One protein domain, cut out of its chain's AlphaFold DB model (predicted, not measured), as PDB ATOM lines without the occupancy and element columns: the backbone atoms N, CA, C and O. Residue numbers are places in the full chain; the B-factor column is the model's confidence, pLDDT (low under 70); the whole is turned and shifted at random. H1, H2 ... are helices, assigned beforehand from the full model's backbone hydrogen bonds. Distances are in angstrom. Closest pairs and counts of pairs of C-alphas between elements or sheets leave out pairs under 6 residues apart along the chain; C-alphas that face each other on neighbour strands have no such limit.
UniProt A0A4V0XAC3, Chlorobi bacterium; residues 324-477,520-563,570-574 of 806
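Overview. This is residues 324 to 477, 520 to 563 and 570 to 574 of the 806 residues of a protein of Chlorobi bacterium (UniProt A0A4V0XAC3). This is a bundle of six helices, H1, H2, H3, H5, H6 and H8, built round H3, which runs through the middle. H1, H5 and H6 lie side by side with H3, H2 packs on H1 and H5, and H8 packs on H6; the short H4 crosses the ends of H2 and H5 at one end of the bundle, and little H7 sits at the other end, by the start of H6. The printed part has 203 residues with eight named helices, H1 to H8 in that order along the chain, and no named strand; the class is all helix. The whole is compact, with a radius of gyration of the C-alphas of 16.6 A, and the C-alphas span 52 by 43 by 32 A.

Arrangement. Begin with the longest helix, H5, residues 428 to 451. It touches H3, residues 381 to 400, at a shallow tilt of 30 degrees, opposite ways; look at Ser 392 and Val 442, their closest C-alphas, 6.2 A apart. H3 is the hub, touching five other helices. H1, residues 329 to 343, touches H3 at a shallow tilt of 24 degrees, the same way, with the C-alphas of Ala 336 and Ile 394 closest at 5.3 A. H2, residues 349 to 369, forms a helical hairpin with H1, their closest C-alphas being those of Leu 335 and Ala 358, 5.4 A apart. H2 has a kink of 26 degrees near residue 363, and there, with residues 359 to 366 alone, it touches H5, the C-alphas of Ala 363 and Val 434 closest at 6.0 A. H6, residues 524 to 534, touches H3 at a shallow tilt of 32 degrees, only just short of steep, with the C-alphas of Ala 396 and Ala 533 closest at 5.0 A. H8, residues 547 to 557, touches H6 at a shallow tilt of 24 degrees, the same way; find Gly 528 and Tyr 550, their closest C-alphas, 4.4 A apart. H4, residues 403 to 410, touches H2 about perpendicular, at 84 degrees, with the C-alphas of Cys 352 and Ile 409 closest at 4.5 A. H7, residues 542 to 545, touches H6, the C-alphas of Arg 524 and Leu 542 closest at 5.6 A. Among the pairs that are apart are H1 and H5, and H5 and H8. In H1, H3, H4, H5 and H6 every O i to N i+4 pair is within hydrogen-bond range, in H2 16 of 17 and in H8 6 of 7 are, and H7 is too short for such a pair.

Along the chain. Find C-alpha 428 at (106.266, 132.009, 96.618); from there H5 runs 34.7 A to C-alpha 451 at (139.236, 123.426, 103.392). H3 measures 28.8 A from first to last C-alpha, H2 29.5 A and H1 21.1 A. H1 begins at C-alpha 329, (121.506, 110.210, 103.757), and H8 ends at C-alpha 557, (118.614, 125.998, 86.752).

Size, cuts and confidence. The C-alphas farthest apart, those of Pro 413 and Ser 574, are 52.1 A from each other. Residues 478 to 519 are not printed, with 8.5 A between C-alphas 477 and 520, and residues 564 to 569 are not printed, with 19.2 A between C-alphas 563 and 570. The links H2 to H3 and H4 to H5 are long, and residues 452 to 477 hold no named element. The mean pLDDT of the printed part is 85.8; look for values under 70 at residues 466 to 468, 471 to 477, 543 to 545, 558 to 563 and 570 to 574.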
ATOM      1  N   PRO A 324     111.699 109.237 113.642       75.50
ATOM      2  CA  PRO A 324     112.018 110.320 114.579       75.50
ATOM      3  C   PRO A 324     113.444 110.253 115.157       75.50
ATOM      4  O   PRO A 324     113.964 111.249 115.657       75.50
ATOM      5  N   THR A 325     114.063 109.069 115.135       70.50
ATOM      6  CA  THR A 325     115.358 108.785 115.769       70.50
ATOM      7  C   THR A 325     116.490 108.515 114.782       70.50
ATOM      8  O   THR A 325     117.645 108.682 115.153       70.50
ATOM      9  N   ASN A 326     116.184 108.104 113.551       70.81
ATOM     10  CA  ASN A 326     117.152 107.757 112.510       70.81
ATOM     11  C   ASN A 326     116.708 108.425 111.201       70.81
ATOM     12  O   ASN A 326     115.744 107.974 110.579       70.81
ATOM     13  N   ARG A 327     117.389 109.521 110.859       82.38
ATOM     14  CA  ARG A 327     117.238 110.322 109.636       82.38
ATOM     15  C   ARG A 327     118.650 110.649 109.178       82.38
ATOM     16  O   ARG A 327     119.388 111.218 109.976       82.38
ATOM     17  N   GLY A 328     119.025 110.215 107.985       86.12
ATOM     18  CA  GLY A 328     120.366 110.372 107.419       86.12
ATOM     19  C   GLY A 328     120.288 110.431 105.897       86.12
ATOM     20  O   GLY A 328     119.201 110.671 105.358       86.12
ATOM     21  N   ASN A 329     121.401 110.148 105.219       88.62
ATOM     22  CA  ASN A 329     121.506 110.210 103.757       88.62
ATOM     23  C   ASN A 329     120.377 109.480 102.992       88.62
ATOM     24  O   ASN A 329     119.879 110.017 102.009       88.62
ATOM     25  N   HIS A 330     119.867 108.341 103.480       88.25
ATOM     26  CA  HIS A 330     118.742 107.635 102.843       88.25
ATOM     27  C   HIS A 330     117.506 108.528 102.652       88.25
ATOM     28  O   HIS A 330     116.902 108.550 101.579       88.25
ATOM     29  N   TYR A 331     117.136 109.303 103.676       93.88
ATOM     30  CA  TYR A 331     115.970 110.178 103.586       93.88
ATOM     31  C   TYR A 331     116.228 111.355 102.640       93.88
ATOM     32  O   TYR A 331     115.356 111.692 101.845       93.88
ATOM     33  N   LEU A 332     117.438 111.929 102.646       94.69
ATOM     34  CA  LEU A 332     117.819 112.947 101.660       94.69
ATOM     35  C   LEU A 332     117.733 112.400 100.225       94.69
ATOM     36  O   LEU A 332     117.219 113.089  99.346       94.69
ATOM     37  N   ALA A 333     118.137 111.147  99.996       92.00
ATOM     38  CA  ALA A 333     118.050 110.510  98.686       92.00
ATOM     39  C   ALA A 333     116.600 110.284  98.243       92.00
ATOM     40  O   ALA A 333     116.279 110.465  97.068       92.00
ATOM     41  N   ASN A 334     115.706 109.935  99.181       94.56
ATOM     42  CA  ASN A 334     114.268 109.867  98.913       94.56
ATOM     43  C   ASN A 334     113.753 111.221  98.403       94.56
ATOM     44  O   ASN A 334     113.091 111.275  97.369       94.56
ATOM     45  N   LEU A 335     114.086 112.312  99.103       97.12
ATOM     46  CA  LEU A 335     113.647 113.663  98.746       97.12
ATOM     47  C   LEU A 335     114.225 114.117  97.397       97.12
ATOM     48  O   LEU A 335     113.480 114.622  96.557       97.12
ATOM     49  N   ALA A 336     115.522 113.897  97.163       96.00
ATOM     50  CA  ALA A 336     116.203 114.275  95.926       96.00
ATOM     51  C   ALA A 336     115.668 113.508  94.706       96.00
ATOM     52  O   ALA A 336     115.289 114.121  93.706       96.00
ATOM     53  N   GLY A 337     115.580 112.178  94.800       93.31
ATOM     54  CA  GLY A 337     115.076 111.332  93.717       93.31
ATOM     55  C   GLY A 337     113.603 111.588  93.401       93.31
ATOM     56  O   GLY A 337     113.226 111.662  92.232       93.31
ATOM     57  N   MET A 338     112.779 111.804  94.432       95.69
ATOM     58  CA  MET A 338     111.372 112.161  94.259       95.69
ATOM     59  C   MET A 338     111.211 113.526  93.579       95.69
ATOM     60  O   MET A 338     110.405 113.645  92.659       95.69
ATOM     61  N   LEU A 339     111.982 114.546  93.974       95.44
ATOM     62  CA  LEU A 339     111.912 115.871  93.347       95.44
ATOM     63  C   LEU A 339     112.326 115.851  91.876       95.44
ATOM     64  O   LEU A 339     111.630 116.459  91.061       95.44
ATOM     65  N   ILE A 340     113.397 115.132  91.518       92.56
ATOM     66  CA  ILE A 340     113.762 114.974  90.103       92.56
ATOM     67  C   ILE A 340     112.658 114.247  89.332       92.56
ATOM     68  O   ILE A 340     112.228 114.747  88.292       92.56
ATOM     69  N   ALA A 341     112.146 113.121  89.840       93.81
ATOM     70  CA  ALA A 341     111.085 112.378  89.158       93.81
ATOM     71  C   ALA A 341     109.842 113.248  88.908       93.81
ATOM     72  O   ALA A 341     109.291 113.248  87.809       93.81
ATOM     73  N   LEU A 342     109.437 114.035  89.911       94.62
ATOM     74  CA  LEU A 342     108.289 114.940  89.828       94.62
ATOM     75  C   LEU A 342     108.518 116.115  88.877       94.62
ATOM     76  O   LEU A 342     107.555 116.593  88.280       94.62
ATOM     77  N   ARG A 343     109.763 116.574  88.690       92.00
ATOM     78  CA  ARG A 343     110.065 117.601  87.685       92.00
ATOM     79  C   ARG A 343     109.833 117.087  86.262       92.00
ATOM     80  O   ARG A 343     109.385 117.859  85.418       92.00
ATOM     81  N   GLY A 344     110.066 115.793  86.022       89.38
ATOM     82  CA  GLY A 344     109.769 115.101  84.760       89.38
ATOM     83  C   GLY A 344     108.296 114.735  84.559       89.38
ATOM     84  O   GLY A 344     107.972 114.026  83.603       89.38
ATOM     85  N   LEU A 345     107.400 115.187  85.444       91.25
ATOM     86  CA  LEU A 345     105.970 114.888  85.424       91.25
ATOM     87  C   LEU A 345     105.115 116.167  85.382       91.25
ATOM     88  O   LEU A 345     105.559 117.239  85.792       91.25
ATOM     89  N   PRO A 346     103.859 116.084  84.900       89.75
ATOM     90  CA  PRO A 346     102.965 117.237  84.872       89.75
ATOM     91  C   PRO A 346     102.654 117.705  86.293       89.75
ATOM     92  O   PRO A 346     102.407 116.878  87.168       89.75
ATOM     93  N   LEU A 347     102.575 119.016  86.517       91.19
ATOM     94  CA  LEU A 347     102.241 119.596  87.823       91.19
ATOM     95  C   LEU A 347     100.752 119.433  88.173       91.19
ATOM     96  O   LEU A 347      99.998 120.399  88.220       91.19
ATOM     97  N   SER A 348     100.302 118.203  88.400       91.44
ATOM     98  CA  SER A 348      98.998 117.924  89.002       91.44
ATOM     99  C   SER A 348      98.962 118.361  90.466       91.44
ATOM    100  O   SER A 348      99.999 118.646  91.066       91.44
ATOM    101  N   ASP A 349      97.775 118.391  91.070       92.31
ATOM    102  CA  ASP A 349      97.642 118.755  92.485       92.31
ATOM    103  C   ASP A 349      98.423 117.794  93.396       92.31
ATOM    104  O   ASP A 349      99.066 118.236  94.351       92.31
ATOM    105  N   GLU A 350      98.442 116.502  93.058       92.75
ATOM    106  CA  GLU A 350      99.190 115.474  93.786       92.75
ATOM    107  C   GLU A 350     100.698 115.716  93.679       92.75
ATOM    108  O   GLU A 350     101.378 115.838  94.698       92.75
ATOM    109  N   HIS A 351     101.216 115.894  92.460       94.50
ATOM    110  CA  HIS A 351     102.640 116.145  92.247       94.50
ATOM    111  C   HIS A 351     103.090 117.462  92.892       94.50
ATOM    112  O   HIS A 351     104.116 117.497  93.567       94.50
ATOM    113  N   CYS A 352     102.296 118.531  92.782       96.25
ATOM    114  CA  CYS A 352     102.545 119.791  93.482       96.25
ATOM    115  C   CYS A 352     102.603 119.606  95.003       96.25
ATOM    116  O   CYS A 352     103.474 120.171  95.665       96.25
ATOM    117  N   ALA A 353     101.701 118.801  95.571       94.81
ATOM    118  CA  ALA A 353     101.691 118.520  96.999       94.81
ATOM    119  C   ALA A 353     102.931 117.726  97.439       94.81
ATOM    120  O   ALA A 353     103.495 118.030  98.492       94.81
ATOM    121  N   MET A 354     103.384 116.762  96.633       96.44
ATOM    122  CA  MET A 354     104.614 116.002  96.880       96.44
ATOM    123  C   MET A 354     105.870 116.882  96.767       96.44
ATOM    124  O   MET A 354     106.742 116.803  97.630       96.44
ATOM    125  N   ILE A 355     105.941 117.775  95.768       97.38
ATOM    126  CA  ILE A 355     107.037 118.752  95.618       97.38
ATOM    127  C   ILE A 355     107.093 119.673  96.842       97.38
ATOM    128  O   ILE A 355     108.151 119.847  97.450       97.38
ATOM    129  N   ARG A 356     105.947 120.233  97.247       96.19
ATOM    130  CA  ARG A 356     105.850 121.121  98.415       96.19
ATOM    131  C   ARG A 356     106.273 120.417  99.705       96.19
ATOM    132  O   ARG A 356     106.992 121.011 100.508       96.19
ATOM    133  N   PHE A 357     105.862 119.160  99.885       96.50
ATOM    134  CA  PHE A 357     106.303 118.311 100.990       96.50
ATOM    135  C   PHE A 357     107.825 118.122 100.972       96.50
ATOM    136  O   PHE A 357     108.481 118.403 101.973       96.50
ATOM    137  N   ALA A 358     108.397 117.717  99.835       96.81
ATOM    138  CA  ALA A 358     109.818 117.398  99.744       96.81
ATOM    139  C   ALA A 358     110.720 118.605 100.023       96.81
ATOM    140  O   ALA A 358     111.722 118.490 100.728       96.81
ATOM    141  N   ILE A 359     110.343 119.780  99.515       95.88
ATOM    142  CA  ILE A 359     111.083 121.029  99.726       95.88
ATOM    143  C   ILE A 359     111.035 121.451 101.196       95.88
ATOM    144  O   ILE A 359     112.060 121.824 101.768       95.88
ATOM    145  N   ALA A 360     109.864 121.350 101.831       95.25
ATOM    146  CA  ALA A 360     109.724 121.655 103.249       95.25
ATOM    147  C   ALA A 360     110.548 120.694 104.119       95.25
ATOM    148  O   ALA A 360     111.282 121.139 104.999       95.25
ATOM    149  N   GLU A 361     110.465 119.388 103.853       97.06
ATOM    150  CA  GLU A 361     111.254 118.382 104.567       97.06
ATOM    151  C   GLU A 361     112.753 118.601 104.369       97.06
ATOM    152  O   GLU A 361     113.495 118.554 105.343       97.06
ATOM    153  N   THR A 362     113.197 118.958 103.162       96.62
ATOM    154  CA  THR A 362     114.612 119.277 102.912       96.62
ATOM    155  C   THR A 362     115.085 120.433 103.789       96.62
ATOM    156  O   THR A 362     116.159 120.347 104.375       96.62
ATOM    157  N   ALA A 363     114.275 121.485 103.953       94.12
ATOM    158  CA  ALA A 363     114.599 122.610 104.833       94.12
ATOM    159  C   ALA A 363     114.837 122.171 106.289       94.12
ATOM    160  O   ALA A 363     115.709 122.704 106.974       94.12
ATOM    161  N   ALA A 364     114.070 121.189 106.766       94.69
ATOM    162  CA  ALA A 364     114.244 120.620 108.097       94.69
ATOM    163  C   ALA A 364     115.461 119.687 108.175       94.69
ATOM    164  O   ALA A 364     116.160 119.662 109.188       94.69
ATOM    165  N   GLU A 365     115.723 118.923 107.116       95.44
ATOM    166  CA  GLU A 365     116.811 117.952 107.088       95.44
ATOM    167  C   GLU A 365     118.183 118.601 106.910       95.44
ATOM    168  O   GLU A 365     119.122 118.146 107.556       95.44
ATOM    169  N   VAL A 366     118.317 119.707 106.164       95.44
ATOM    170  CA  VAL A 366     119.598 120.439 106.112       95.44
ATOM    171  C   VAL A 366     120.009 120.947 107.497       95.44
ATOM    172  O   VAL A 366     121.165 120.803 107.872       95.44
ATOM    173  N   GLN A 367     119.053 121.405 108.312       92.88
ATOM    174  CA  GLN A 367     119.289 121.838 109.699       92.88
ATOM    175  C   GLN A 367     119.603 120.674 110.652       92.88
ATOM    176  O   GLN A 367     120.203 120.859 111.710       92.88
ATOM    177  N   GLN A 368     119.129 119.468 110.334       92.31
ATOM    178  CA  GLN A 368     119.305 118.287 111.176       92.31
ATOM    179  C   GLN A 368     120.584 117.516 110.842       92.31
ATOM    180  O   GLN A 368     121.192 116.945 111.753       92.31
ATOM    181  N   GLN A 369     120.926 117.418 109.560       94.19
ATOM    182  CA  GLN A 369     121.983 116.545 109.058       94.19
ATOM    183  C   GLN A 369     123.284 117.294 108.768       94.19
ATOM    184  O   GLN A 369     124.336 116.664 108.740       94.19
ATOM    185  N   PHE A 370     123.251 118.617 108.609       95.12
ATOM    186  CA  PHE A 370     124.453 119.440 108.512       95.12
ATOM    187  C   PHE A 370     124.610 120.244 109.795       95.12
ATOM    188  O   PHE A 370     123.667 120.845 110.309       95.12
ATOM    189  N   LEU A 371     125.807 120.181 110.360       94.25
ATOM    190  CA  LEU A 371     126.140 120.840 111.610       94.25
ATOM    191  C   LEU A 371     126.346 122.344 111.370       94.25
ATOM    192  O   LEU A 371     126.572 122.762 110.233       94.25
ATOM    193  N   PRO A 372     126.312 123.186 112.422       91.12
ATOM    194  CA  PRO A 372     126.528 124.629 112.272       91.12
ATOM    195  C   PRO A 372     127.876 125.011 111.635       91.12
ATOM    196  O   PRO A 372     128.018 126.116 111.114       91.12
ATOM    197  N   ASP A 373     128.862 124.111 111.688       90.38
ATOM    198  CA  ASP A 373     130.177 124.264 111.060       90.38
ATOM    199  C   ASP A 373     130.198 123.864 109.568       90.38
ATOM    200  O   ASP A 373     131.197 124.088 108.891       90.38
ATOM    201  N   GLY A 374     129.082 123.359 109.033       91.56
ATOM    202  CA  GLY A 374     128.864 123.063 107.617       91.56
ATOM    203  C   GLY A 374     129.069 121.604 107.223       91.56
ATOM    204  O   GLY A 374     128.591 121.200 106.163       91.56
ATOM    205  N   LEU A 375     129.720 120.795 108.061       94.06
ATOM    206  CA  LEU A 375     129.955 119.387 107.750       94.06
ATOM    207  C   LEU A 375     128.766 118.505 108.151       94.06
ATOM    208  O   LEU A 375     127.943 118.848 109.002       94.06
ATOM    209  N   ASN A 376     128.657 117.345 107.509       94.38
ATOM    210  CA  ASN A 376     127.554 116.417 107.737       94.38
ATOM    211  C   ASN A 376     127.738 115.645 109.062       94.38
ATOM    212  O   ASN A 376     128.832 115.219 109.420       94.38
ATOM    213  N   PHE A 377     126.643 115.436 109.787       92.81
ATOM    214  CA  PHE A 377     126.602 114.828 111.120       92.81
ATOM    215  C   PHE A 377     126.959 113.330 111.183       92.81
ATOM    216  O   PHE A 377     126.967 112.757 112.278       92.81
ATOM    217  N   GLU A 378     127.198 112.662 110.051       91.00
ATOM    218  CA  GLU A 378     127.500 111.226 109.994       91.00
ATOM    219  C   GLU A 378     128.948 110.888 110.370       91.00
ATOM    220  O   GLU A 378     129.273 109.710 110.499       91.00
ATOM    221  N   ALA A 379     129.781 111.905 110.631       91.06
ATOM    222  CA  ALA A 379     131.180 111.760 111.046       91.06
ATOM    223  C   ALA A 379     132.027 110.923 110.063       91.06
ATOM    224  O   ALA A 379     132.953 110.226 110.470       91.06
ATOM    225  N   SER A 380     131.700 111.018 108.770       92.62
ATOM    226  CA  SER A 380     132.478 110.500 107.643       92.62
ATOM    227  C   SER A 380     132.530 111.569 106.551       92.62
ATOM    228  O   SER A 380     131.499 112.125 106.161       92.62
ATOM    229  N   LEU A 381     133.739 111.896 106.090       91.81
ATOM    230  CA  LEU A 381     133.948 112.883 105.027       91.81
ATOM    231  C   LEU A 381     133.416 112.409 103.664       91.81
ATOM    232  O   LEU A 381     132.762 113.198 102.981       91.81
ATOM    233  N   PRO A 382     133.572 111.130 103.293       87.94
ATOM    234  CA  PRO A 382     132.876 110.588 102.134       87.94
ATOM    235  C   PRO A 382     131.343 110.741 102.176       87.94
ATOM    236  O   PRO A 382     130.729 111.210 101.216       87.94
ATOM    237  N   TYR A 383     130.701 110.436 103.315       89.12
ATOM    238  CA  TYR A 383     129.250 110.637 103.477       89.12
ATOM    239  C   TYR A 383     128.851 112.119 103.486       89.12
ATOM    240  O   TYR A 383     127.719 112.461 103.120       89.12
ATOM    241  N   HIS A 384     129.766 113.011 103.879       92.50
ATOM    242  CA  HIS A 384     129.586 114.446 103.700       92.50
ATOM    243  C   HIS A 384     129.517 114.818 102.218       92.50
ATOM    244  O   HIS A 384     128.568 115.504 101.841       92.50
ATOM    245  N   GLY A 385     130.438 114.322 101.381       89.50
ATOM    246  CA  GLY A 385     130.382 114.490  99.924       89.50
ATOM    247  C   GLY A 385     129.043 114.018  99.356       89.50
ATOM    248  O   GLY A 385     128.290 114.818  98.803       89.50
ATOM    249  N   PHE A 386     128.671 112.766  99.629       89.06
ATOM    250  CA  PHE A 386     127.434 112.174  99.112       89.06
ATOM    251  C   PHE A 386     126.160 112.927  99.538       89.06
ATOM    252  O   PHE A 386     125.292 113.223  98.716       89.06
ATOM    253  N   SER A 387     126.049 113.303 100.816       93.62
ATOM    254  CA  SER A 387     124.896 114.074 101.307       93.62
ATOM    255  C   SER A 387     124.834 115.474 100.688       93.62
ATOM    256  O   SER A 387     123.742 116.005 100.472       93.62
ATOM    257  N   SER A 388     125.993 116.074 100.402       94.12
ATOM    258  CA  SER A 388     126.101 117.403  99.791       94.12
ATOM    259  C   SER A 388     125.612 117.411  98.344       94.12
ATOM    260  O   SER A 388     124.991 118.378  97.900       94.12
ATOM    261  N   GLU A 389     125.798 116.313  97.617       92.94
ATOM    262  CA  GLU A 389     125.266 116.160  96.262       92.94
ATOM    263  C   GLU A 389     123.736 116.135  96.246       92.94
ATOM    264  O   GLU A 389     123.117 116.851  95.459       92.94
ATOM    265  N   MET A 390     123.109 115.400  97.171       94.94
ATOM    266  CA  MET A 390     121.645 115.334  97.267       94.94
ATOM    267  C   MET A 390     121.024 116.706  97.522       94.94
ATOM    268  O   MET A 390     120.065 117.085  96.850       94.94
ATOM    269  N   ILE A 391     121.572 117.477  98.468       96.12
ATOM    270  CA  ILE A 391     121.051 118.819  98.766       96.12
ATOM    271  C   ILE A 391     121.330 119.808  97.624       96.12
ATOM    272  O   ILE A 391     120.537 120.726  97.416       96.12
ATOM    273  N   SER A 392     122.387 119.583  96.836       96.06
ATOM    274  CA  SER A 392     122.683 120.353  95.619       96.06
ATOM    275  C   SER A 392     121.667 120.074  94.514       96.06
ATOM    276  O   SER A 392     121.131 121.007  93.920       96.06
ATOM    277  N   ILE A 393     121.323 118.802  94.296       94.75
ATOM    278  CA  ILE A 393     120.278 118.390  93.351       94.75
ATOM    279  C   ILE A 393     118.926 118.977  93.754       94.75
ATOM    280  O   ILE A 393     118.232 119.575  92.928       94.75
ATOM    281  N   ILE A 394     118.564 118.860  95.035       96.38
ATOM    282  CA  ILE A 394     117.314 119.424  95.550       96.38
ATOM    283  C   ILE A 394     117.285 120.939  95.329       96.38
ATOM    284  O   ILE A 394     116.269 121.462  94.865       96.38
ATOM    285  N   LEU A 395     118.384 121.645  95.611       96.44
ATOM    286  CA  LEU A 395     118.490 123.083  95.371       96.44
ATOM    287  C   LEU A 395     118.282 123.428  93.892       96.44
ATOM    288  O   LEU A 395     117.487 124.322  93.591       96.44
ATOM    289  N   ALA A 396     118.961 122.730  92.981       93.94
ATOM    290  CA  ALA A 396     118.893 123.014  91.551       93.94
ATOM    291  C   ALA A 396     117.482 122.803  90.992       93.94
ATOM    292  O   ALA A 396     116.903 123.722  90.411       93.94
ATOM    293  N   VAL A 397     116.874 121.644  91.262       94.38
ATOM    294  CA  VAL A 397     115.507 121.329  90.815       94.38
ATOM    295  C   VAL A 397     114.501 122.304  91.409       94.38
ATOM    296  O   VAL A 397     113.654 122.835  90.695       94.38
ATOM    297  N   SER A 398     114.609 122.600  92.705       94.56
ATOM    298  CA  SER A 398     113.678 123.518  93.366       94.56
ATOM    299  C   SER A 398     113.820 124.954  92.843       94.56
ATOM    300  O   SER A 398     112.848 125.711  92.821       94.56
ATOM    301  N   THR A 399     115.017 125.331  92.384       93.19
ATOM    302  CA  THR A 399     115.277 126.622  91.732       93.19
ATOM    303  C   THR A 399     114.730 126.661  90.302       93.19
ATOM    304  O   THR A 399     114.261 127.719  89.883       93.19
ATOM    305  N   SER A 400     114.696 125.522  89.602       91.00
ATOM    306  CA  SER A 400     114.220 125.408  88.212       91.00
ATOM    307  C   SER A 400     112.736 125.738  88.006       91.00
ATOM    308  O   SER A 400     112.323 126.036  86.888       91.00
ATOM    309  N   PHE A 401     111.911 125.682  89.061       91.50
ATOM    310  CA  PHE A 401     110.491 126.019  88.947       91.50
ATOM    311  C   PHE A 401     110.298 127.517  88.687       91.50
ATOM    312  O   PHE A 401     110.852 128.349  89.415       91.50
ATOM    313  N   THR A 402     109.460 127.863  87.711       90.00
ATOM    314  CA  THR A 402     109.090 129.254  87.402       90.00
ATOM    315  C   THR A 402     108.262 129.888  88.523       90.00
ATOM    316  O   THR A 402     107.803 129.219  89.451       90.00
ATOM    317  N   VAL A 403     108.042 131.205  88.461       88.31
ATOM    318  CA  VAL A 403     107.200 131.914  89.444       88.31
ATOM    319  C   VAL A 403     105.776 131.340  89.480       88.31
ATOM    320  O   VAL A 403     105.245 131.115  90.568       88.31
ATOM    321  N   ASP A 404     105.201 131.033  88.316       91.00
ATOM    322  CA  ASP A 404     103.847 130.483  88.202       91.00
ATOM    323  C   ASP A 404     103.777 129.027  88.681       91.00
ATOM    324  O   ASP A 404     102.848 128.647  89.398       91.00
ATOM    325  N   GLU A 405     104.791 128.216  88.363       93.69
ATOM    326  CA  GLU A 405     104.900 126.848  88.881       93.69
ATOM    327  C   GLU A 405     105.023 126.853  90.412       93.69
ATOM    328  O   GLU A 405     104.310 126.112  91.088       93.69
ATOM    329  N   ARG A 406     105.854 127.738  90.985       94.50
ATOM    330  CA  ARG A 406     105.981 127.901  92.445       94.50
ATOM    331  C   ARG A 406     104.666 128.323  93.081       94.50
ATOM    332  O   ARG A 406     104.318 127.791  94.135       94.50
ATOM    333  N   GLN A 407     103.930 129.244  92.458       94.88
ATOM    334  CA  GLN A 407     102.605 129.641  92.926       94.88
ATOM    335  C   GLN A 407     101.668 128.428  92.966       94.88
ATOM    336  O   GLN A 407     101.070 128.169  94.009       94.88
ATOM    337  N   ARG A 408     101.612 127.637  91.888       94.81
ATOM    338  CA  ARG A 408     100.792 126.418  91.821       94.81
ATOM    339  C   ARG A 408     101.190 125.379  92.870       94.81
ATOM    340  O   ARG A 408     100.314 124.810  93.517       94.81
ATOM    341  N   ILE A 409     102.489 125.151  93.060       95.75
ATOM    342  CA  ILE A 409     103.022 124.235  94.078       95.75
ATOM    343  C   ILE A 409     102.570 124.676  95.474       95.75
ATOM    344  O   ILE A 409     102.075 123.858  96.251       95.75
ATOM    345  N   CYS A 410     102.689 125.971  95.777       94.50
ATOM    346  CA  CYS A 410     102.307 126.547  97.065       94.50
ATOM    347  C   CYS A 410     100.797 126.464  97.335       94.50
ATOM    348  O   CYS A 410     100.400 126.259  98.482       94.50
ATOM    349  N   THR A 411      99.962 126.604  96.300       91.69
ATOM    350  CA  THR A 411      98.495 126.643  96.425       91.69
ATOM    351  C   THR A 411      97.787 125.339  96.063       91.69
ATOM    352  O   THR A 411      96.571 125.356  95.877       91.69
ATOM    353  N   SER A 412      98.508 124.219  95.936       90.56
ATOM    354  CA  SER A 412      97.874 122.923  95.657       90.56
ATOM    355  C   SER A 412      96.829 122.567  96.731       90.56
ATOM    356  O   SER A 412      97.116 122.730  97.923       90.56
ATOM    357  N   PRO A 413      95.639 122.062  96.342       86.25
ATOM    358  CA  PRO A 413      94.583 121.671  97.276       86.25
ATOM    359  C   PRO A 413      94.879 120.360  98.025       86.25
ATOM    360  O   PRO A 413      94.217 120.064  99.021       86.25
ATOM    361  N   ILE A 414      95.846 119.558  97.561       83.38
ATOM    362  CA  ILE A 414      96.270 118.330  98.241       83.38
ATOM    363  C   ILE A 414      97.346 118.671  99.279       83.38
ATOM    364  O   ILE A 414      98.299 119.413  99.025       83.38
ATOM    365  N   HIS A 415      97.211 118.099 100.476       79.50
ATOM    366  CA  HIS A 415      98.123 118.349 101.586       79.50
ATOM    367  C   HIS A 415      98.659 117.040 102.166       79.50
ATOM    368  O   HIS A 415      97.935 116.299 102.829       79.50
ATOM    369  N   TYR A 416      99.958 116.797 101.984       88.19
ATOM    370  CA  TYR A 416     100.695 115.815 102.777       88.19
ATOM    371  C   TYR A 416     101.208 116.486 104.044       88.19
ATOM    372  O   TYR A 416     101.798 117.562 103.975       88.19
ATOM    373  N   SER A 417     100.984 115.878 105.205       87.56
ATOM    374  CA  SER A 417     101.529 116.398 106.460       87.56
ATOM    375  C   SER A 417     103.046 116.239 106.488       87.56
ATOM    376  O   SER A 417     103.553 115.157 106.203       87.56
ATOM    377  N   SER A 418     103.760 117.300 106.865       90.19
ATOM    378  CA  SER A 418     105.199 117.234 107.122       90.19
ATOM    379  C   SER A 418     105.518 116.226 108.225       90.19
ATOM    380  O   SER A 418     104.752 116.071 109.181       90.19
ATOM    381  N   LEU A 419     106.664 115.563 108.104       91.38
ATOM    382  CA  LEU A 419     107.182 114.646 109.121       91.38
ATOM    383  C   LEU A 419     108.135 115.373 110.074       91.38
ATOM    384  O   LEU A 419     108.131 115.119 111.280       91.38
ATOM    385  N   SER A 420     108.926 116.291 109.521       90.69
ATOM    386  CA  SER A 420     110.020 116.995 110.192       90.69
ATOM    387  C   SER A 420     109.863 118.505 110.128       90.69
ATOM    388  O   SER A 420     110.235 119.203 111.071       90.69
ATOM    389  N   ALA A 421     109.343 119.013 109.012       90.81
ATOM    390  CA  ALA A 421     109.219 120.440 108.783       90.81
ATOM    391  C   ALA A 421     108.091 121.043 109.617       90.81
ATOM    392  O   ALA A 421     106.975 120.526 109.658       90.81
ATOM    393  N   SER A 422     108.373 122.177 110.255       84.56
ATOM    394  CA  SER A 422     107.381 122.912 111.043       84.56
ATOM    395  C   SER A 422     106.337 123.608 110.169       84.56
ATOM    396  O   SER A 422     105.199 123.774 110.601       84.56
ATOM    397  N   ILE A 423     106.714 124.025 108.955       86.00
ATOM    398  CA  ILE A 423     105.863 124.757 108.011       86.00
ATOM    399  C   ILE A 423     106.181 124.287 106.588       86.00
ATOM    400  O   ILE A 423     107.342 124.065 106.248       86.00
ATOM    401  N   GLN A 424     105.148 124.161 105.753       92.62
ATOM    402  CA  GLN A 424     105.297 124.037 104.301       92.62
ATOM    403  C   GLN A 424     105.067 125.400 103.646       92.62
ATOM    404  O   GLN A 424     104.151 126.102 104.075       92.62
ATOM    405  N   PRO A 425     105.843 125.774 102.612       92.81
ATOM    406  CA  PRO A 425     105.677 127.067 101.963       92.81
ATOM    407  C   PRO A 425     104.287 127.162 101.321       92.81
ATOM    408  O   PRO A 425     103.938 126.360 100.458       92.81
ATOM    409  N   ALA A 426     103.494 128.135 101.761       92.38
ATOM    410  CA  ALA A 426     102.157 128.439 101.255       92.38
ATOM    411  C   ALA A 426     102.161 129.636 100.291       92.38
ATOM    412  O   ALA A 426     101.164 129.905  99.622       92.38
ATOM    413  N   THR A 427     103.286 130.347 100.186       93.56
ATOM    414  CA  THR A 427     103.480 131.449  99.236       93.56
ATOM    415  C   THR A 427     104.826 131.343  98.508       93.56
ATOM    416  O   THR A 427     105.787 130.805  99.068       93.56
ATOM    417  N   PRO A 428     104.973 131.938  97.306       90.62
ATOM    418  CA  PRO A 428     106.266 132.009  96.618       90.62
ATOM    419  C   PRO A 428     107.375 132.687  97.439       90.62
ATOM    420  O   PRO A 428     108.553 132.370  97.273       90.62
ATOM    421  N   SER A 429     107.017 133.610  98.341       91.81
ATOM    422  CA  SER A 429     107.968 134.264  99.250       91.81
ATOM    423  C   SER A 429     108.531 133.280 100.281       91.81
ATOM    424  O   SER A 429     109.744 133.199 100.476       91.81
ATOM    425  N   GLU A 430     107.665 132.468 100.891       93.19
ATOM    426  CA  GLU A 430     108.080 131.406 101.814       93.19
ATOM    427  C   GLU A 430     108.890 130.325 101.097       93.19
ATOM    428  O   GLU A 430     109.909 129.879 101.618       93.19
ATOM    429  N   PHE A 431     108.496 129.963  99.873       94.25
ATOM    430  CA  PHE A 431     109.261 129.048  99.026       94.25
ATOM    431  C   PHE A 431     110.684 129.574  98.793       94.25
ATOM    432  O   PHE A 431     111.659 128.852  98.984       94.25
ATOM    433  N   LYS A 432     110.825 130.863  98.452       91.12
ATOM    434  CA  LYS A 432     112.132 131.514  98.270       91.12
ATOM    435  C   LYS A 432     112.968 131.515  99.553       91.12
ATOM    436  O   LYS A 432     114.184 131.356  99.477       91.12
ATOM    437  N   LYS A 433     112.340 131.680 100.720       91.75
ATOM    438  CA  LYS A 433     113.029 131.588 102.014       91.75
ATOM    439  C   LYS A 433     113.581 130.179 102.252       91.75
ATOM    440  O   LYS A 433     114.750 130.047 102.590       91.75
ATOM    441  N   VAL A 434     112.779 129.144 101.997       93.44
ATOM    442  CA  VAL A 434     113.234 127.749 102.098       93.44
ATOM    443  C   VAL A 434     114.410 127.478 101.154       93.44
ATOM    444  O   VAL A 434     115.409 126.901 101.573       93.44
ATOM    445  N   LEU A 435     114.344 127.956  99.905       93.06
ATOM    446  CA  LEU A 435     115.465 127.846  98.963       93.06
ATOM    447  C   LEU A 435     116.738 128.521  99.481       93.06
ATOM    448  O   LEU A 435     117.826 127.982  99.306       93.06
ATOM    449  N   HIS A 436     116.614 129.696 100.102       92.81
ATOM    450  CA  HIS A 436     117.753 130.395 100.691       92.81
ATOM    451  C   HIS A 436     118.401 129.567 101.808       92.81
ATOM    452  O   HIS A 436     119.626 129.459 101.850       92.81
ATOM    453  N   ASP A 437     117.595 128.947 102.671       91.44
ATOM    454  CA  ASP A 437     118.099 128.100 103.753       91.44
ATOM    455  C   ASP A 437     118.835 126.874 103.197       91.44
ATOM    456  O   ASP A 437     119.949 126.584 103.630       91.44
ATOM    457  N   ILE A 438     118.284 126.205 102.177       95.50
ATOM    458  CA  ILE A 438     118.958 125.087 101.496       95.50
ATOM    459  C   ILE A 438     120.268 125.567 100.850       95.50
ATOM    460  O   ILE A 438     121.320 124.975 101.083       95.50
ATOM    461  N   LYS A 439     120.236 126.684 100.106       95.44
ATOM    462  CA  LYS A 439     121.417 127.269  99.447       95.44
ATOM    463  C   LYS A 439     122.537 127.589 100.433       95.44
ATOM    464  O   LYS A 439     123.702 127.333 100.135       95.44
ATOM    465  N   HIS A 440     122.197 128.125 101.603       94.31
ATOM    466  CA  HIS A 440     123.169 128.413 102.652       94.31
ATOM    467  C   HIS A 440     123.915 127.151 103.110       94.31
ATOM    468  O   HIS A 440     125.136 127.185 103.250       94.31
ATOM    469  N   HIS A 441     123.206 126.030 103.282       96.12
ATOM    470  CA  HIS A 441     123.818 124.768 103.712       96.12
ATOM    471  C   HIS A 441     124.659 124.127 102.607       96.12
ATOM    472  O   HIS A 441     125.746 123.642 102.902       96.12
ATOM    473  N   VAL A 442     124.224 124.197 101.341       96.25
ATOM    474  CA  VAL A 442     125.047 123.755 100.196       96.25
ATOM    475  C   VAL A 442     126.369 124.533 100.152       96.25
ATOM    476  O   VAL A 442     127.431 123.938 100.005       96.25
ATOM    477  N   HIS A 443     126.329 125.854 100.351       94.19
ATOM    478  CA  HIS A 443     127.542 126.679 100.383       94.19
ATOM    479  C   HIS A 443     128.466 126.317 101.552       94.19
ATOM    480  O   HIS A 443     129.673 126.185 101.370       94.19
ATOM    481  N   LYS A 444     127.910 126.132 102.755       94.19
ATOM    482  CA  LYS A 444     128.674 125.721 103.941       94.19
ATOM    483  C   LYS A 444     129.332 124.353 103.778       94.19
ATOM    484  O   LYS A 444     130.479 124.185 104.185       94.19
ATOM    485  N   ALA A 445     128.626 123.405 103.167       94.88
ATOM    486  CA  ALA A 445     129.167 122.090 102.860       94.88
ATOM    487  C   ALA A 445     130.344 122.180 101.875       94.88
ATOM    488  O   ALA A 445     131.420 121.653 102.145       94.88
ATOM    489  N   TYR A 446     130.179 122.952 100.798       93.69
ATOM    490  CA  TYR A 446     131.244 123.225  99.834       93.69
ATOM    491  C   TYR A 446     132.492 123.853 100.485       93.69
ATOM    492  O   TYR A 446     133.608 123.381 100.264       93.69
ATOM    493  N   GLU A 447     132.318 124.882 101.327       91.75
ATOM    494  CA  GLU A 447     133.424 125.506 102.072       91.75
ATOM    495  C   GLU A 447     134.150 124.498 102.971       91.75
ATOM    496  O   GLU A 447     135.382 124.481 103.007       91.75
ATOM    497  N   GLY A 448     133.380 123.665 103.677       92.06
ATOM    498  CA  GLY A 448     133.877 122.593 104.533       92.06
ATOM    499  C   GLY A 448     134.805 121.643 103.788       92.06
ATOM    500  O   GLY A 448     135.952 121.443 104.180       92.06
ATOM    501  N   MET A 449     134.309 121.116 102.672       91.00
ATOM    502  CA  MET A 449     135.011 120.154 101.832       91.00
ATOM    503  C   MET A 449     136.317 120.720 101.259       91.00
ATOM    504  O   MET A 449     137.373 120.111 101.413       91.00
ATOM    505  N   MET A 450     136.276 121.925 100.680       89.31
ATOM    506  CA  MET A 450     137.449 122.595 100.094       89.31
ATOM    507  C   MET A 450     138.593 122.805 101.100       89.31
ATOM    508  O   MET A 450     139.778 122.705 100.766       89.31
ATOM    509  N   GLN A 451     138.254 123.112 102.352       90.06
ATOM    510  CA  GLN A 451     139.236 123.426 103.392       90.06
ATOM    511  C   GLN A 451     139.958 122.185 103.936       90.06
ATOM    512  O   GLN A 451     141.060 122.331 104.466       90.06
ATOM    513  N   VAL A 452     139.410 120.981 103.743       90.62
ATOM    514  CA  VAL A 452     139.995 119.715 104.228       90.62
ATOM    515  C   VAL A 452     140.577 118.823 103.121       90.62
ATOM    516  O   VAL A 452     141.008 117.713 103.412       90.62
ATOM    517  N   LEU A 453     140.645 119.303 101.872       88.62
ATOM    518  CA  LEU A 453     141.360 118.619 100.783       88.62
ATOM    519  C   LEU A 453     142.867 118.515 101.062       88.62
ATOM    520  O   LEU A 453     143.485 119.476 101.546       88.62
ATOM    521  N   ILE A 454     143.443 117.368 100.702       85.75
ATOM    522  CA  ILE A 454     144.853 117.019 100.887       85.75
ATOM    523  C   ILE A 454     145.744 117.662  99.812       85.75
ATOM    524  O   ILE A 454     146.744 118.294 100.153       85.75
ATOM    525  N   ASP A 455     145.363 117.532  98.543       76.50
ATOM    526  CA  ASP A 455     146.157 117.886  97.355       76.50
ATOM    527  C   ASP A 455     145.274 118.462  96.231       76.50
ATOM    528  O   ASP A 455     145.418 118.146  95.053       76.50
ATOM    529  N   ASP A 456     144.311 119.295  96.633       72.81
ATOM    530  CA  ASP A 456     143.266 119.907  95.797       72.81
ATOM    531  C   ASP A 456     142.262 118.922  95.171       72.81
ATOM    532  O   ASP A 456     141.220 119.349  94.679       72.81
ATOM    533  N   ILE A 457     142.515 117.612  95.232       76.12
ATOM    534  CA  ILE A 457     141.670 116.585  94.611       76.12
ATOM    535  C   ILE A 457     141.123 115.621  95.662       76.12
ATOM    536  O   ILE A 457     139.919 115.339  95.663       76.12
ATOM    537  N   HIS A 458     141.980 115.157  96.575       83.38
ATOM    538  CA  HIS A 458     141.635 114.075  97.484       83.38
ATOM    539  C   HIS A 458     141.140 114.559  98.847       83.38
ATOM    540  O   HIS A 458     141.723 115.458  99.466       83.38
ATOM    541  N   LEU A 459     140.082 113.923  99.354       86.56
ATOM    542  CA  LEU A 459     139.723 114.005 100.772       86.56
ATOM    543  C   LEU A 459     140.426 112.904 101.574       86.56
ATOM    544  O   LEU A 459     140.587 111.792 101.071       86.56
ATOM    545  N   PRO A 460     140.764 113.165 102.851       89.38
ATOM    546  CA  PRO A 460     141.222 112.112 103.742       89.38
ATOM    547  C   PRO A 460     140.101 111.101 103.979       89.38
ATOM    548  O   PRO A 460     138.926 111.455 104.113       89.38
ATOM    549  N   ASN A 461     140.487 109.840 104.116       89.25
ATOM    550  CA  ASN A 461     139.568 108.714 104.211       89.25
ATOM    551  C   ASN A 461     138.931 108.530 105.613       89.25
ATOM    552  O   ASN A 461     138.741 107.415 106.079       89.25
ATOM    553  N   ILE A 462     138.642 109.628 106.321       92.62
ATOM    554  CA  ILE A 462     138.153 109.609 107.710       92.62
ATOM    555  C   ILE A 462     136.701 109.114 107.764       92.62
ATOM    556  O   ILE A 462     135.788 109.752 107.220       92.62
ATOM    557  N   GLY A 463     136.498 108.026 108.512       90.56
ATOM    558  CA  GLY A 463     135.231 107.307 108.638       90.56
ATOM    559  C   GLY A 463     135.002 106.316 107.495       90.56
ATOM    560  O   GLY A 463     135.906 105.970 106.745       90.56
ATOM    561  N   ASP A 464     133.767 105.840 107.341       86.44
ATOM    562  CA  ASP A 464     133.455 104.880 106.283       86.44
ATOM    563  C   ASP A 464     133.661 105.502 104.887       86.44
ATOM    564  O   ASP A 464     132.993 106.489 104.575       86.44
ATOM    565  N   ASN A 465     134.459 104.864 104.016       73.00
ATOM    566  CA  ASN A 465     134.653 105.255 102.603       73.00
ATOM    567  C   ASN A 465     133.335 105.204 101.823       73.00
ATOM    568  O   ASN A 465     132.934 104.160 101.315       73.00
ATOM    569  N   ASP A 466     132.555 106.265 101.778       61.72
ATOM    570  CA  ASP A 466     131.357 106.312 100.959       61.72
ATOM    571  C   ASP A 466     131.651 106.584  99.517       61.72
ATOM    572  O   ASP A 466     132.370 107.501  99.163       61.72
ATOM    573  N   SER A 467     131.149 105.667  98.722       51.38
ATOM    574  CA  SER A 467     131.799 105.378  97.493       51.38
ATOM    575  C   SER A 467     131.041 106.134  96.402       51.38
ATOM    576  O   SER A 467     131.564 107.031  95.762       51.38
ATOM    577  N   GLY A 468     129.756 105.885  96.228       57.81
ATOM    578  CA  GLY A 468     129.068 106.547  95.130       57.81
ATOM    579  C   GLY A 468     128.786 108.041  95.287       57.81
ATOM    580  O   GLY A 468     128.838 108.697  96.325       57.81
ATOM    581  N   TYR A 469     128.326 108.555  94.179       70.50
ATOM    582  CA  TYR A 469     127.958 109.938  94.000       70.50
ATOM    583  C   TYR A 469     126.439 109.965  93.714       70.50
ATOM    584  O   TYR A 469     125.829 108.935  93.492       70.50
ATOM    585  N   CYS A 470     125.720 111.066  93.707       77.56
ATOM    586  CA  CYS A 470     124.415 111.108  93.045       77.56
ATOM    587  C   CYS A 470     124.566 111.208  91.518       77.56
ATOM    588  O   CYS A 470     123.716 110.681  90.805       77.56
ATOM    589  N   LEU A 471     125.641 111.872  91.042       69.44
ATOM    590  CA  LEU A 471     126.089 111.991  89.637       69.44
ATOM    591  C   LEU A 471     127.653 111.845  89.552       69.44
ATOM    592  O   LEU A 471     128.293 112.240  90.497       69.44
ATOM    593  N   ARG A 472     128.286 111.248  88.520       64.75
ATOM    594  CA  ARG A 472     129.720 110.756  88.297       64.75
ATOM    595  C   ARG A 472     129.848 110.370  86.826       64.75
ATOM    596  O   ARG A 472     129.992 109.218  86.415       64.75
ATOM    597  N   ILE A 473     129.627 111.395  86.046       64.25
ATOM    598  CA  ILE A 473     129.592 111.473  84.598       64.25
ATOM    599  C   ILE A 473     130.993 111.310  84.068       64.25
ATOM    600  O   ILE A 473     131.241 110.595  83.097       64.25
ATOM    601  N   THR A 474     131.900 111.966  84.773       69.50
ATOM    602  CA  THR A 474     133.319 111.911  84.536       69.50
ATOM    603  C   THR A 474     133.854 110.538  84.976       69.50
ATOM    604  O   THR A 474     133.759 110.199  86.160       69.50
ATOM    605  N   PRO A 475     134.424 109.720  84.064       60.97
ATOM    606  CA  PRO A 475     135.110 108.500  84.463       60.97
ATOM    607  C   PRO A 475     136.350 108.869  85.274       60.97
ATOM    608  O   PRO A 475     137.226 109.586  84.793       60.97
ATOM    609  N   ASN A 476     136.435 108.350  86.495       69.12
ATOM    610  CA  ASN A 476     137.554 108.636  87.376       69.12
ATOM    611  C   ASN A 476     138.268 107.346  87.779       69.12
ATOM    612  O   ASN A 476     137.858 106.645  88.704       69.12
ATOM    613  N   GLY A 477     139.277 106.986  86.991       69.50
ATOM    614  CA  GLY A 477     140.006 105.734  87.133       69.50
ATOM    615  C   GLY A 477     140.917 105.446  85.945       69.50
ATOM    616  O   GLY A 477     141.056 106.264  85.031       69.50
ATOM    617  N   SER A 520     138.685 106.528  94.225       73.50
ATOM    618  CA  SER A 520     137.585 106.680  95.187       73.50
ATOM    619  C   SER A 520     137.762 107.841  96.162       73.50
ATOM    620  O   SER A 520     136.869 108.092  96.971       73.50
ATOM    621  N   LEU A 521     138.916 108.513  96.145       78.94
ATOM    622  CA  LEU A 521     139.196 109.628  97.046       78.94
ATOM    623  C   LEU A 521     139.097 110.985  96.354       78.94
ATOM    624  O   LEU A 521     139.213 111.996  97.035       78.94
ATOM    625  N   ASP A 522     138.862 111.029  95.047       83.38
ATOM    626  CA  ASP A 522     138.663 112.259  94.282       83.38
ATOM    627  C   ASP A 522     137.201 112.725  94.331       83.38
ATOM    628  O   ASP A 522     136.266 112.025  93.939       83.38
ATOM    629  N   TYR A 523     137.008 113.960  94.790       83.19
ATOM    630  CA  TYR A 523     135.686 114.551  94.997       83.19
ATOM    631  C   TYR A 523     135.370 115.714  94.057       83.19
ATOM    632  O   TYR A 523     134.447 116.498  94.305       83.19
ATOM    633  N   ARG A 524     136.099 115.839  92.947       85.56
ATOM    634  CA  ARG A 524     135.852 116.893  91.955       85.56
ATOM    635  C   ARG A 524     134.442 116.816  91.374       85.56
ATOM    636  O   ARG A 524     133.832 117.856  91.141       85.56
ATOM    637  N   THR A 525     133.892 115.614  91.248       83.06
ATOM    638  CA  THR A 525     132.488 115.355  90.905       83.06
ATOM    639  C   THR A 525     131.519 116.037  91.886       83.06
ATOM    640  O   THR A 525     130.704 116.862  91.469       83.06
ATOM    641  N   SER A 526     131.639 115.773  93.194       88.38
ATOM    642  CA  SER A 526     130.774 116.369  94.226       88.38
ATOM    643  C   SER A 526     130.910 117.896  94.278       88.38
ATOM    644  O   SER A 526     129.913 118.616  94.381       88.38
ATOM    645  N   LEU A 527     132.144 118.404  94.161       89.94
ATOM    646  CA  LEU A 527     132.438 119.838  94.090       89.94
ATOM    647  C   LEU A 527     131.816 120.486  92.846       89.94
ATOM    648  O   LEU A 527     131.216 121.554  92.956       89.94
ATOM    649  N   GLY A 528     131.880 119.823  91.689       88.81
ATOM    650  CA  GLY A 528     131.251 120.268  90.445       88.81
ATOM    651  C   GLY A 528     129.737 120.431  90.581       88.81
ATOM    652  O   GLY A 528     129.196 121.484  90.230       88.81
ATOM    653  N   LEU A 529     129.056 119.444  91.175       90.94
ATOM    654  CA  LEU A 529     127.613 119.506  91.443       90.94
ATOM    655  C   LEU A 529     127.251 120.663  92.381       90.94
ATOM    656  O   LEU A 529     126.315 121.412  92.096       90.94
ATOM    657  N   MET A 530     128.006 120.850  93.468       93.12
ATOM    658  CA  MET A 530     127.795 121.970  94.390       93.12
ATOM    659  C   MET A 530     127.990 123.319  93.693       93.12
ATOM    660  O   MET A 530     127.122 124.187  93.793       93.12
ATOM    661  N   CYS A 531     129.078 123.495  92.934       91.56
ATOM    662  CA  CYS A 531     129.326 124.718  92.170       91.56
ATOM    663  C   CYS A 531     128.190 125.012  91.181       91.56
ATOM    664  O   CYS A 531     127.739 126.157  91.095       91.56
ATOM    665  N   GLY A 532     127.689 123.991  90.477       89.56
ATOM    666  CA  GLY A 532     126.609 124.149  89.505       89.56
ATOM    667  C   GLY A 532     125.285 124.520  90.173       89.56
ATOM    668  O   GLY A 532     124.621 125.466  89.750       89.56
ATOM    669  N   ALA A 533     124.939 123.874  91.289       92.81
ATOM    670  CA  ALA A 533     123.739 124.204  92.059       92.81
ATOM    671  C   ALA A 533     123.808 125.611  92.684       92.81
ATOM    672  O   ALA A 533     122.799 126.314  92.783       92.81
ATOM    673  N   LEU A 534     125.003 126.047  93.091       92.06
ATOM    674  CA  LEU A 534     125.244 127.382  93.641       92.06
ATOM    675  C   LEU A 534     125.337 128.476  92.570       92.06
ATOM    676  O   LEU A 534     125.219 129.655  92.927       92.06
ATOM    677  N   GLN A 535     125.492 128.092  91.295       88.06
ATOM    678  CA  GLN A 535     125.786 128.980  90.165       88.06
ATOM    679  C   GLN A 535     127.089 129.768  90.386       88.06
ATOM    680  O   GLN A 535     127.154 130.974  90.154       88.06
ATOM    681  N   MET A 536     128.115 129.081  90.894       85.88
ATOM    682  CA  MET A 536     129.454 129.626  91.129       85.88
ATOM    683  C   MET A 536     130.402 129.225  90.000       85.88
ATOM    684  O   MET A 536     130.208 128.196  89.361       85.88
ATOM    685  N   GLN A 537     131.445 130.015  89.761       80.50
ATOM    686  CA  GLN A 537     132.521 129.600  88.861       80.50
ATOM    687  C   GLN A 537     133.339 128.475  89.523       80.50
ATOM    688  O   GLN A 537     133.759 128.651  90.673       80.50
ATOM    689  N   PRO A 538     133.543 127.331  88.846       80.31
ATOM    690  CA  PRO A 538     134.317 126.232  89.403       80.31
ATOM    691  C   PRO A 538     135.817 126.592  89.446       80.31
ATOM    692  O   PRO A 538     136.315 127.241  88.524       80.31
ATOM    693  N   PRO A 539     136.563 126.180  90.489       80.00
ATOM    694  CA  PRO A 539     138.023 126.257  90.501       80.00
ATOM    695  C   PRO A 539     138.675 125.547  89.305       80.00
ATOM    696  O   PRO A 539     138.145 124.559  88.799       80.00
ATOM    697  N   GLU A 540     139.869 125.991  88.904       76.56
ATOM    698  CA  GLU A 540     140.572 125.477  87.716       76.56
ATOM    699  C   GLU A 540     140.796 123.953  87.753       76.56
ATOM    700  O   GLU A 540     140.597 123.267  86.752       76.56
ATOM    701  N   PHE A 541     141.121 123.386  88.919       79.25
ATOM    702  CA  PHE A 541     141.346 121.941  89.062       79.25
ATOM    703  C   PHE A 541     140.073 121.092  88.850       79.25
ATOM    704  O   PHE A 541     140.178 119.895  88.559       79.25
ATOM    705  N   LEU A 542     138.875 121.692  88.945       74.56
ATOM    706  CA  LEU A 542     137.602 121.031  88.625       74.56
ATOM    707  C   LEU A 542     137.335 120.957  87.120       74.56
ATOM    708  O   LEU A 542     136.531 120.126  86.696       74.56
ATOM    709  N   LEU A 543     138.016 121.770  86.301       66.25
ATOM    710  CA  LEU A 543     137.757 121.846  84.860       66.25
ATOM    711  C   LEU A 543     138.062 120.531  84.123       66.25
ATOM    712  O   LEU A 543     137.552 120.320  83.028       66.25
ATOM    713  N   ARG A 544     138.843 119.622  84.730       62.25
ATOM    714  CA  ARG A 544     139.117 118.288  84.171       62.25
ATOM    715  C   ARG A 544     138.097 117.219  84.582       62.25
ATOM    716  O   ARG A 544     137.578 116.548  83.698       62.25
ATOM    717  N   ASN A 545     137.807 117.063  85.885       67.69
ATOM    718  CA  ASN A 545     137.020 115.925  86.415       67.69
ATOM    719  C   ASN A 545     135.775 116.304  87.258       67.69
ATOM    720  O   ASN A 545     135.254 115.480  88.002       67.69
ATOM    721  N   GLY A 546     135.271 117.535  87.145       76.00
ATOM    722  CA  GLY A 546     133.976 117.951  87.720       76.00
ATOM    723  C   GLY A 546     133.175 118.908  86.827       76.00
ATOM    724  O   GLY A 546     132.074 119.333  87.181       76.00
ATOM    725  N   ALA A 547     133.727 119.274  85.668       76.69
ATOM    726  CA  ALA A 547     133.124 120.222  84.738       76.69
ATOM    727  C   ALA A 547     131.824 119.700  84.121       76.69
ATOM    728  O   ALA A 547     130.894 120.473  83.899       76.69
ATOM    729  N   ILE A 548     131.738 118.392  83.865       73.56
ATOM    730  CA  ILE A 548     130.543 117.803  83.268       73.56
ATOM    731  C   ILE A 548     129.370 117.906  84.251       73.56
ATOM    732  O   ILE A 548     128.319 118.459  83.927       73.56
ATOM    733  N   GLU A 549     129.577 117.446  85.481       85.25
ATOM    734  CA  GLU A 549     128.621 117.545  86.582       85.25
ATOM    735  C   GLU A 549     128.178 118.984  86.841       85.25
ATOM    736  O   GLU A 549     126.986 119.255  87.010       85.25
ATOM    737  N   TYR A 550     129.132 119.915  86.811       86.88
ATOM    738  CA  TYR A 550     128.870 121.341  86.915       86.88
ATOM    739  C   TYR A 550     127.919 121.854  85.826       86.88
ATOM    740  O   TYR A 550     126.933 122.532  86.137       86.88
ATOM    741  N   GLN A 551     128.198 121.536  84.558       81.69
ATOM    742  CA  GLN A 551     127.406 122.003  83.416       81.69
ATOM    743  C   GLN A 551     125.983 121.437  83.463       81.69
ATOM    744  O   GLN A 551     125.014 122.172  83.274       81.69
ATOM    745  N   ILE A 552     125.835 120.163  83.822       82.19
ATOM    746  CA  ILE A 552     124.522 119.521  83.946       82.19
ATOM    747  C   ILE A 552     123.711 120.100  85.080       82.19
ATOM    748  O   ILE A 552     122.558 120.476  84.864       82.19
ATOM    749  N   MET A 553     124.314 120.265  86.256       88.75
ATOM    750  CA  MET A 553     123.615 120.884  87.373       88.75
ATOM    751  C   MET A 553     123.221 122.332  87.063       88.75
ATOM    752  O   MET A 553     122.132 122.775  87.426       88.75
ATOM    753  N   SER A 554     124.076 123.061  86.346       86.69
ATOM    754  CA  SER A 554     123.778 124.429  85.925       86.69
ATOM    755  C   SER A 554     122.632 124.493  84.917       86.69
ATOM    756  O   SER A 554     121.786 125.384  85.018       86.69
ATOM    757  N   SER A 555     122.555 123.528  83.994       83.75
ATOM    758  CA  SER A 555     121.492 123.467  82.985       83.75
ATOM    759  C   SER A 555     120.099 123.268  83.588       83.75
ATOM    760  O   SER A 555     119.144 123.863  83.100       83.75
ATOM    761  N   ILE A 556     119.996 122.543  84.713       87.75
ATOM    762  CA  ILE A 556     118.730 122.369  85.449       87.75
ATOM    763  C   ILE A 556     118.159 123.724  85.889       87.75
ATOM    764  O   ILE A 556     116.945 123.918  85.903       87.75
ATOM    765  N   ILE A 557     119.021 124.673  86.265       83.06
ATOM    766  CA  ILE A 557     118.614 125.998  86.752       83.06
ATOM    767  C   ILE A 557     118.304 126.954  85.588       83.06
ATOM    768  O   ILE A 557     117.421 127.805  85.716       83.06
ATOM    769  N   GLN A 558     119.022 126.837  84.468       68.25
ATOM    770  CA  GLN A 558     118.987 127.779  83.347       68.25
ATOM    771  C   GLN A 558     118.287 127.176  82.114       68.25
ATOM    772  O   GLN A 558     118.937 126.825  81.134       68.25
ATOM    773  N   SER A 559     116.951 127.093  82.121       52.41
ATOM    774  CA  SER A 559     116.188 126.637  80.942       52.41
ATOM    775  C   SER A 559     116.188 127.633  79.765       52.41
ATOM    776  O   SER A 559     115.745 127.295  78.673       52.41
ATOM    777  N   GLU A 560     116.689 128.856  79.967       42.94
ATOM    778  CA  GLU A 560     116.996 129.835  78.920       42.94
ATOM    779  C   GLU A 560     118.429 130.330  79.152       42.94
ATOM    780  O   GLU A 560     118.729 130.858  80.227       42.94
ATOM    781  N   HIS A 561     119.316 130.115  78.172       40.09
ATOM    782  CA  HIS A 561     120.741 130.458  78.227       40.09
ATOM    783  C   HIS A 561     120.961 131.890  78.732       40.09
ATOM    784  O   HIS A 561     120.903 132.856  77.971       40.09
ATOM    785  N   THR A 562     121.242 132.027  80.025       33.53
ATOM    786  CA  THR A 562     121.652 133.289  80.634       33.53
ATOM    787  C   THR A 562     123.123 133.133  80.989       33.53
ATOM    788  O   THR A 562     123.471 132.159  81.655       33.53
ATOM    789  N   PRO A 563     124.015 134.033  80.543       35.91
ATOM    790  CA  PRO A 563     125.438 133.889  80.810       35.91
ATOM    791  C   PRO A 563     125.700 133.806  82.317       35.91
ATOM    792  O   PRO A 563     125.089 134.525  83.112       35.91
ATOM    793  N   PRO A 570     134.395 134.931  96.760       42.03
ATOM    794  CA  PRO A 570     135.762 134.530  97.013       42.03
ATOM    795  C   PRO A 570     135.728 133.562  98.189       42.03
ATOM    796  O   PRO A 570     135.325 133.936  99.290       42.03
ATOM    797  N   ILE A 571     136.162 132.321  97.970       52.53
ATOM    798  CA  ILE A 571     136.673 131.531  99.084       52.53
ATOM    799  C   ILE A 571     137.935 132.280  99.506       52.53
ATOM    800  O   ILE A 571     138.818 132.462  98.663       52.53
ATOM    801  N   PRO A 572     138.026 132.795 100.739       46.97
ATOM    802  CA  PRO A 572     139.183 133.561 101.165       46.97
ATOM    803  C   PRO A 572     140.375 132.609 101.316       46.97
ATOM    804  O   PRO A 572     140.682 132.125 102.403       46.97
ATOM    805  N   PHE A 573     141.050 132.308 100.210       54.94
ATOM    806  CA  PHE A 573     142.350 131.672 100.251       54.94
ATOM    807  C   PHE A 573     143.367 132.753 100.585       54.94
ATOM    808  O   PHE A 573     143.682 133.616  99.771       54.94
ATOM    809  N   SER A 574     143.852 132.722 101.822       53.69
ATOM    810  CA  SER A 574     145.081 133.426 102.155       53.69
ATOM    811  C   SER A 574     146.249 132.710 101.480       53.69
ATOM    812  O   SER A 574     146.367 131.491 101.604       53.69
TER     813      SER A 574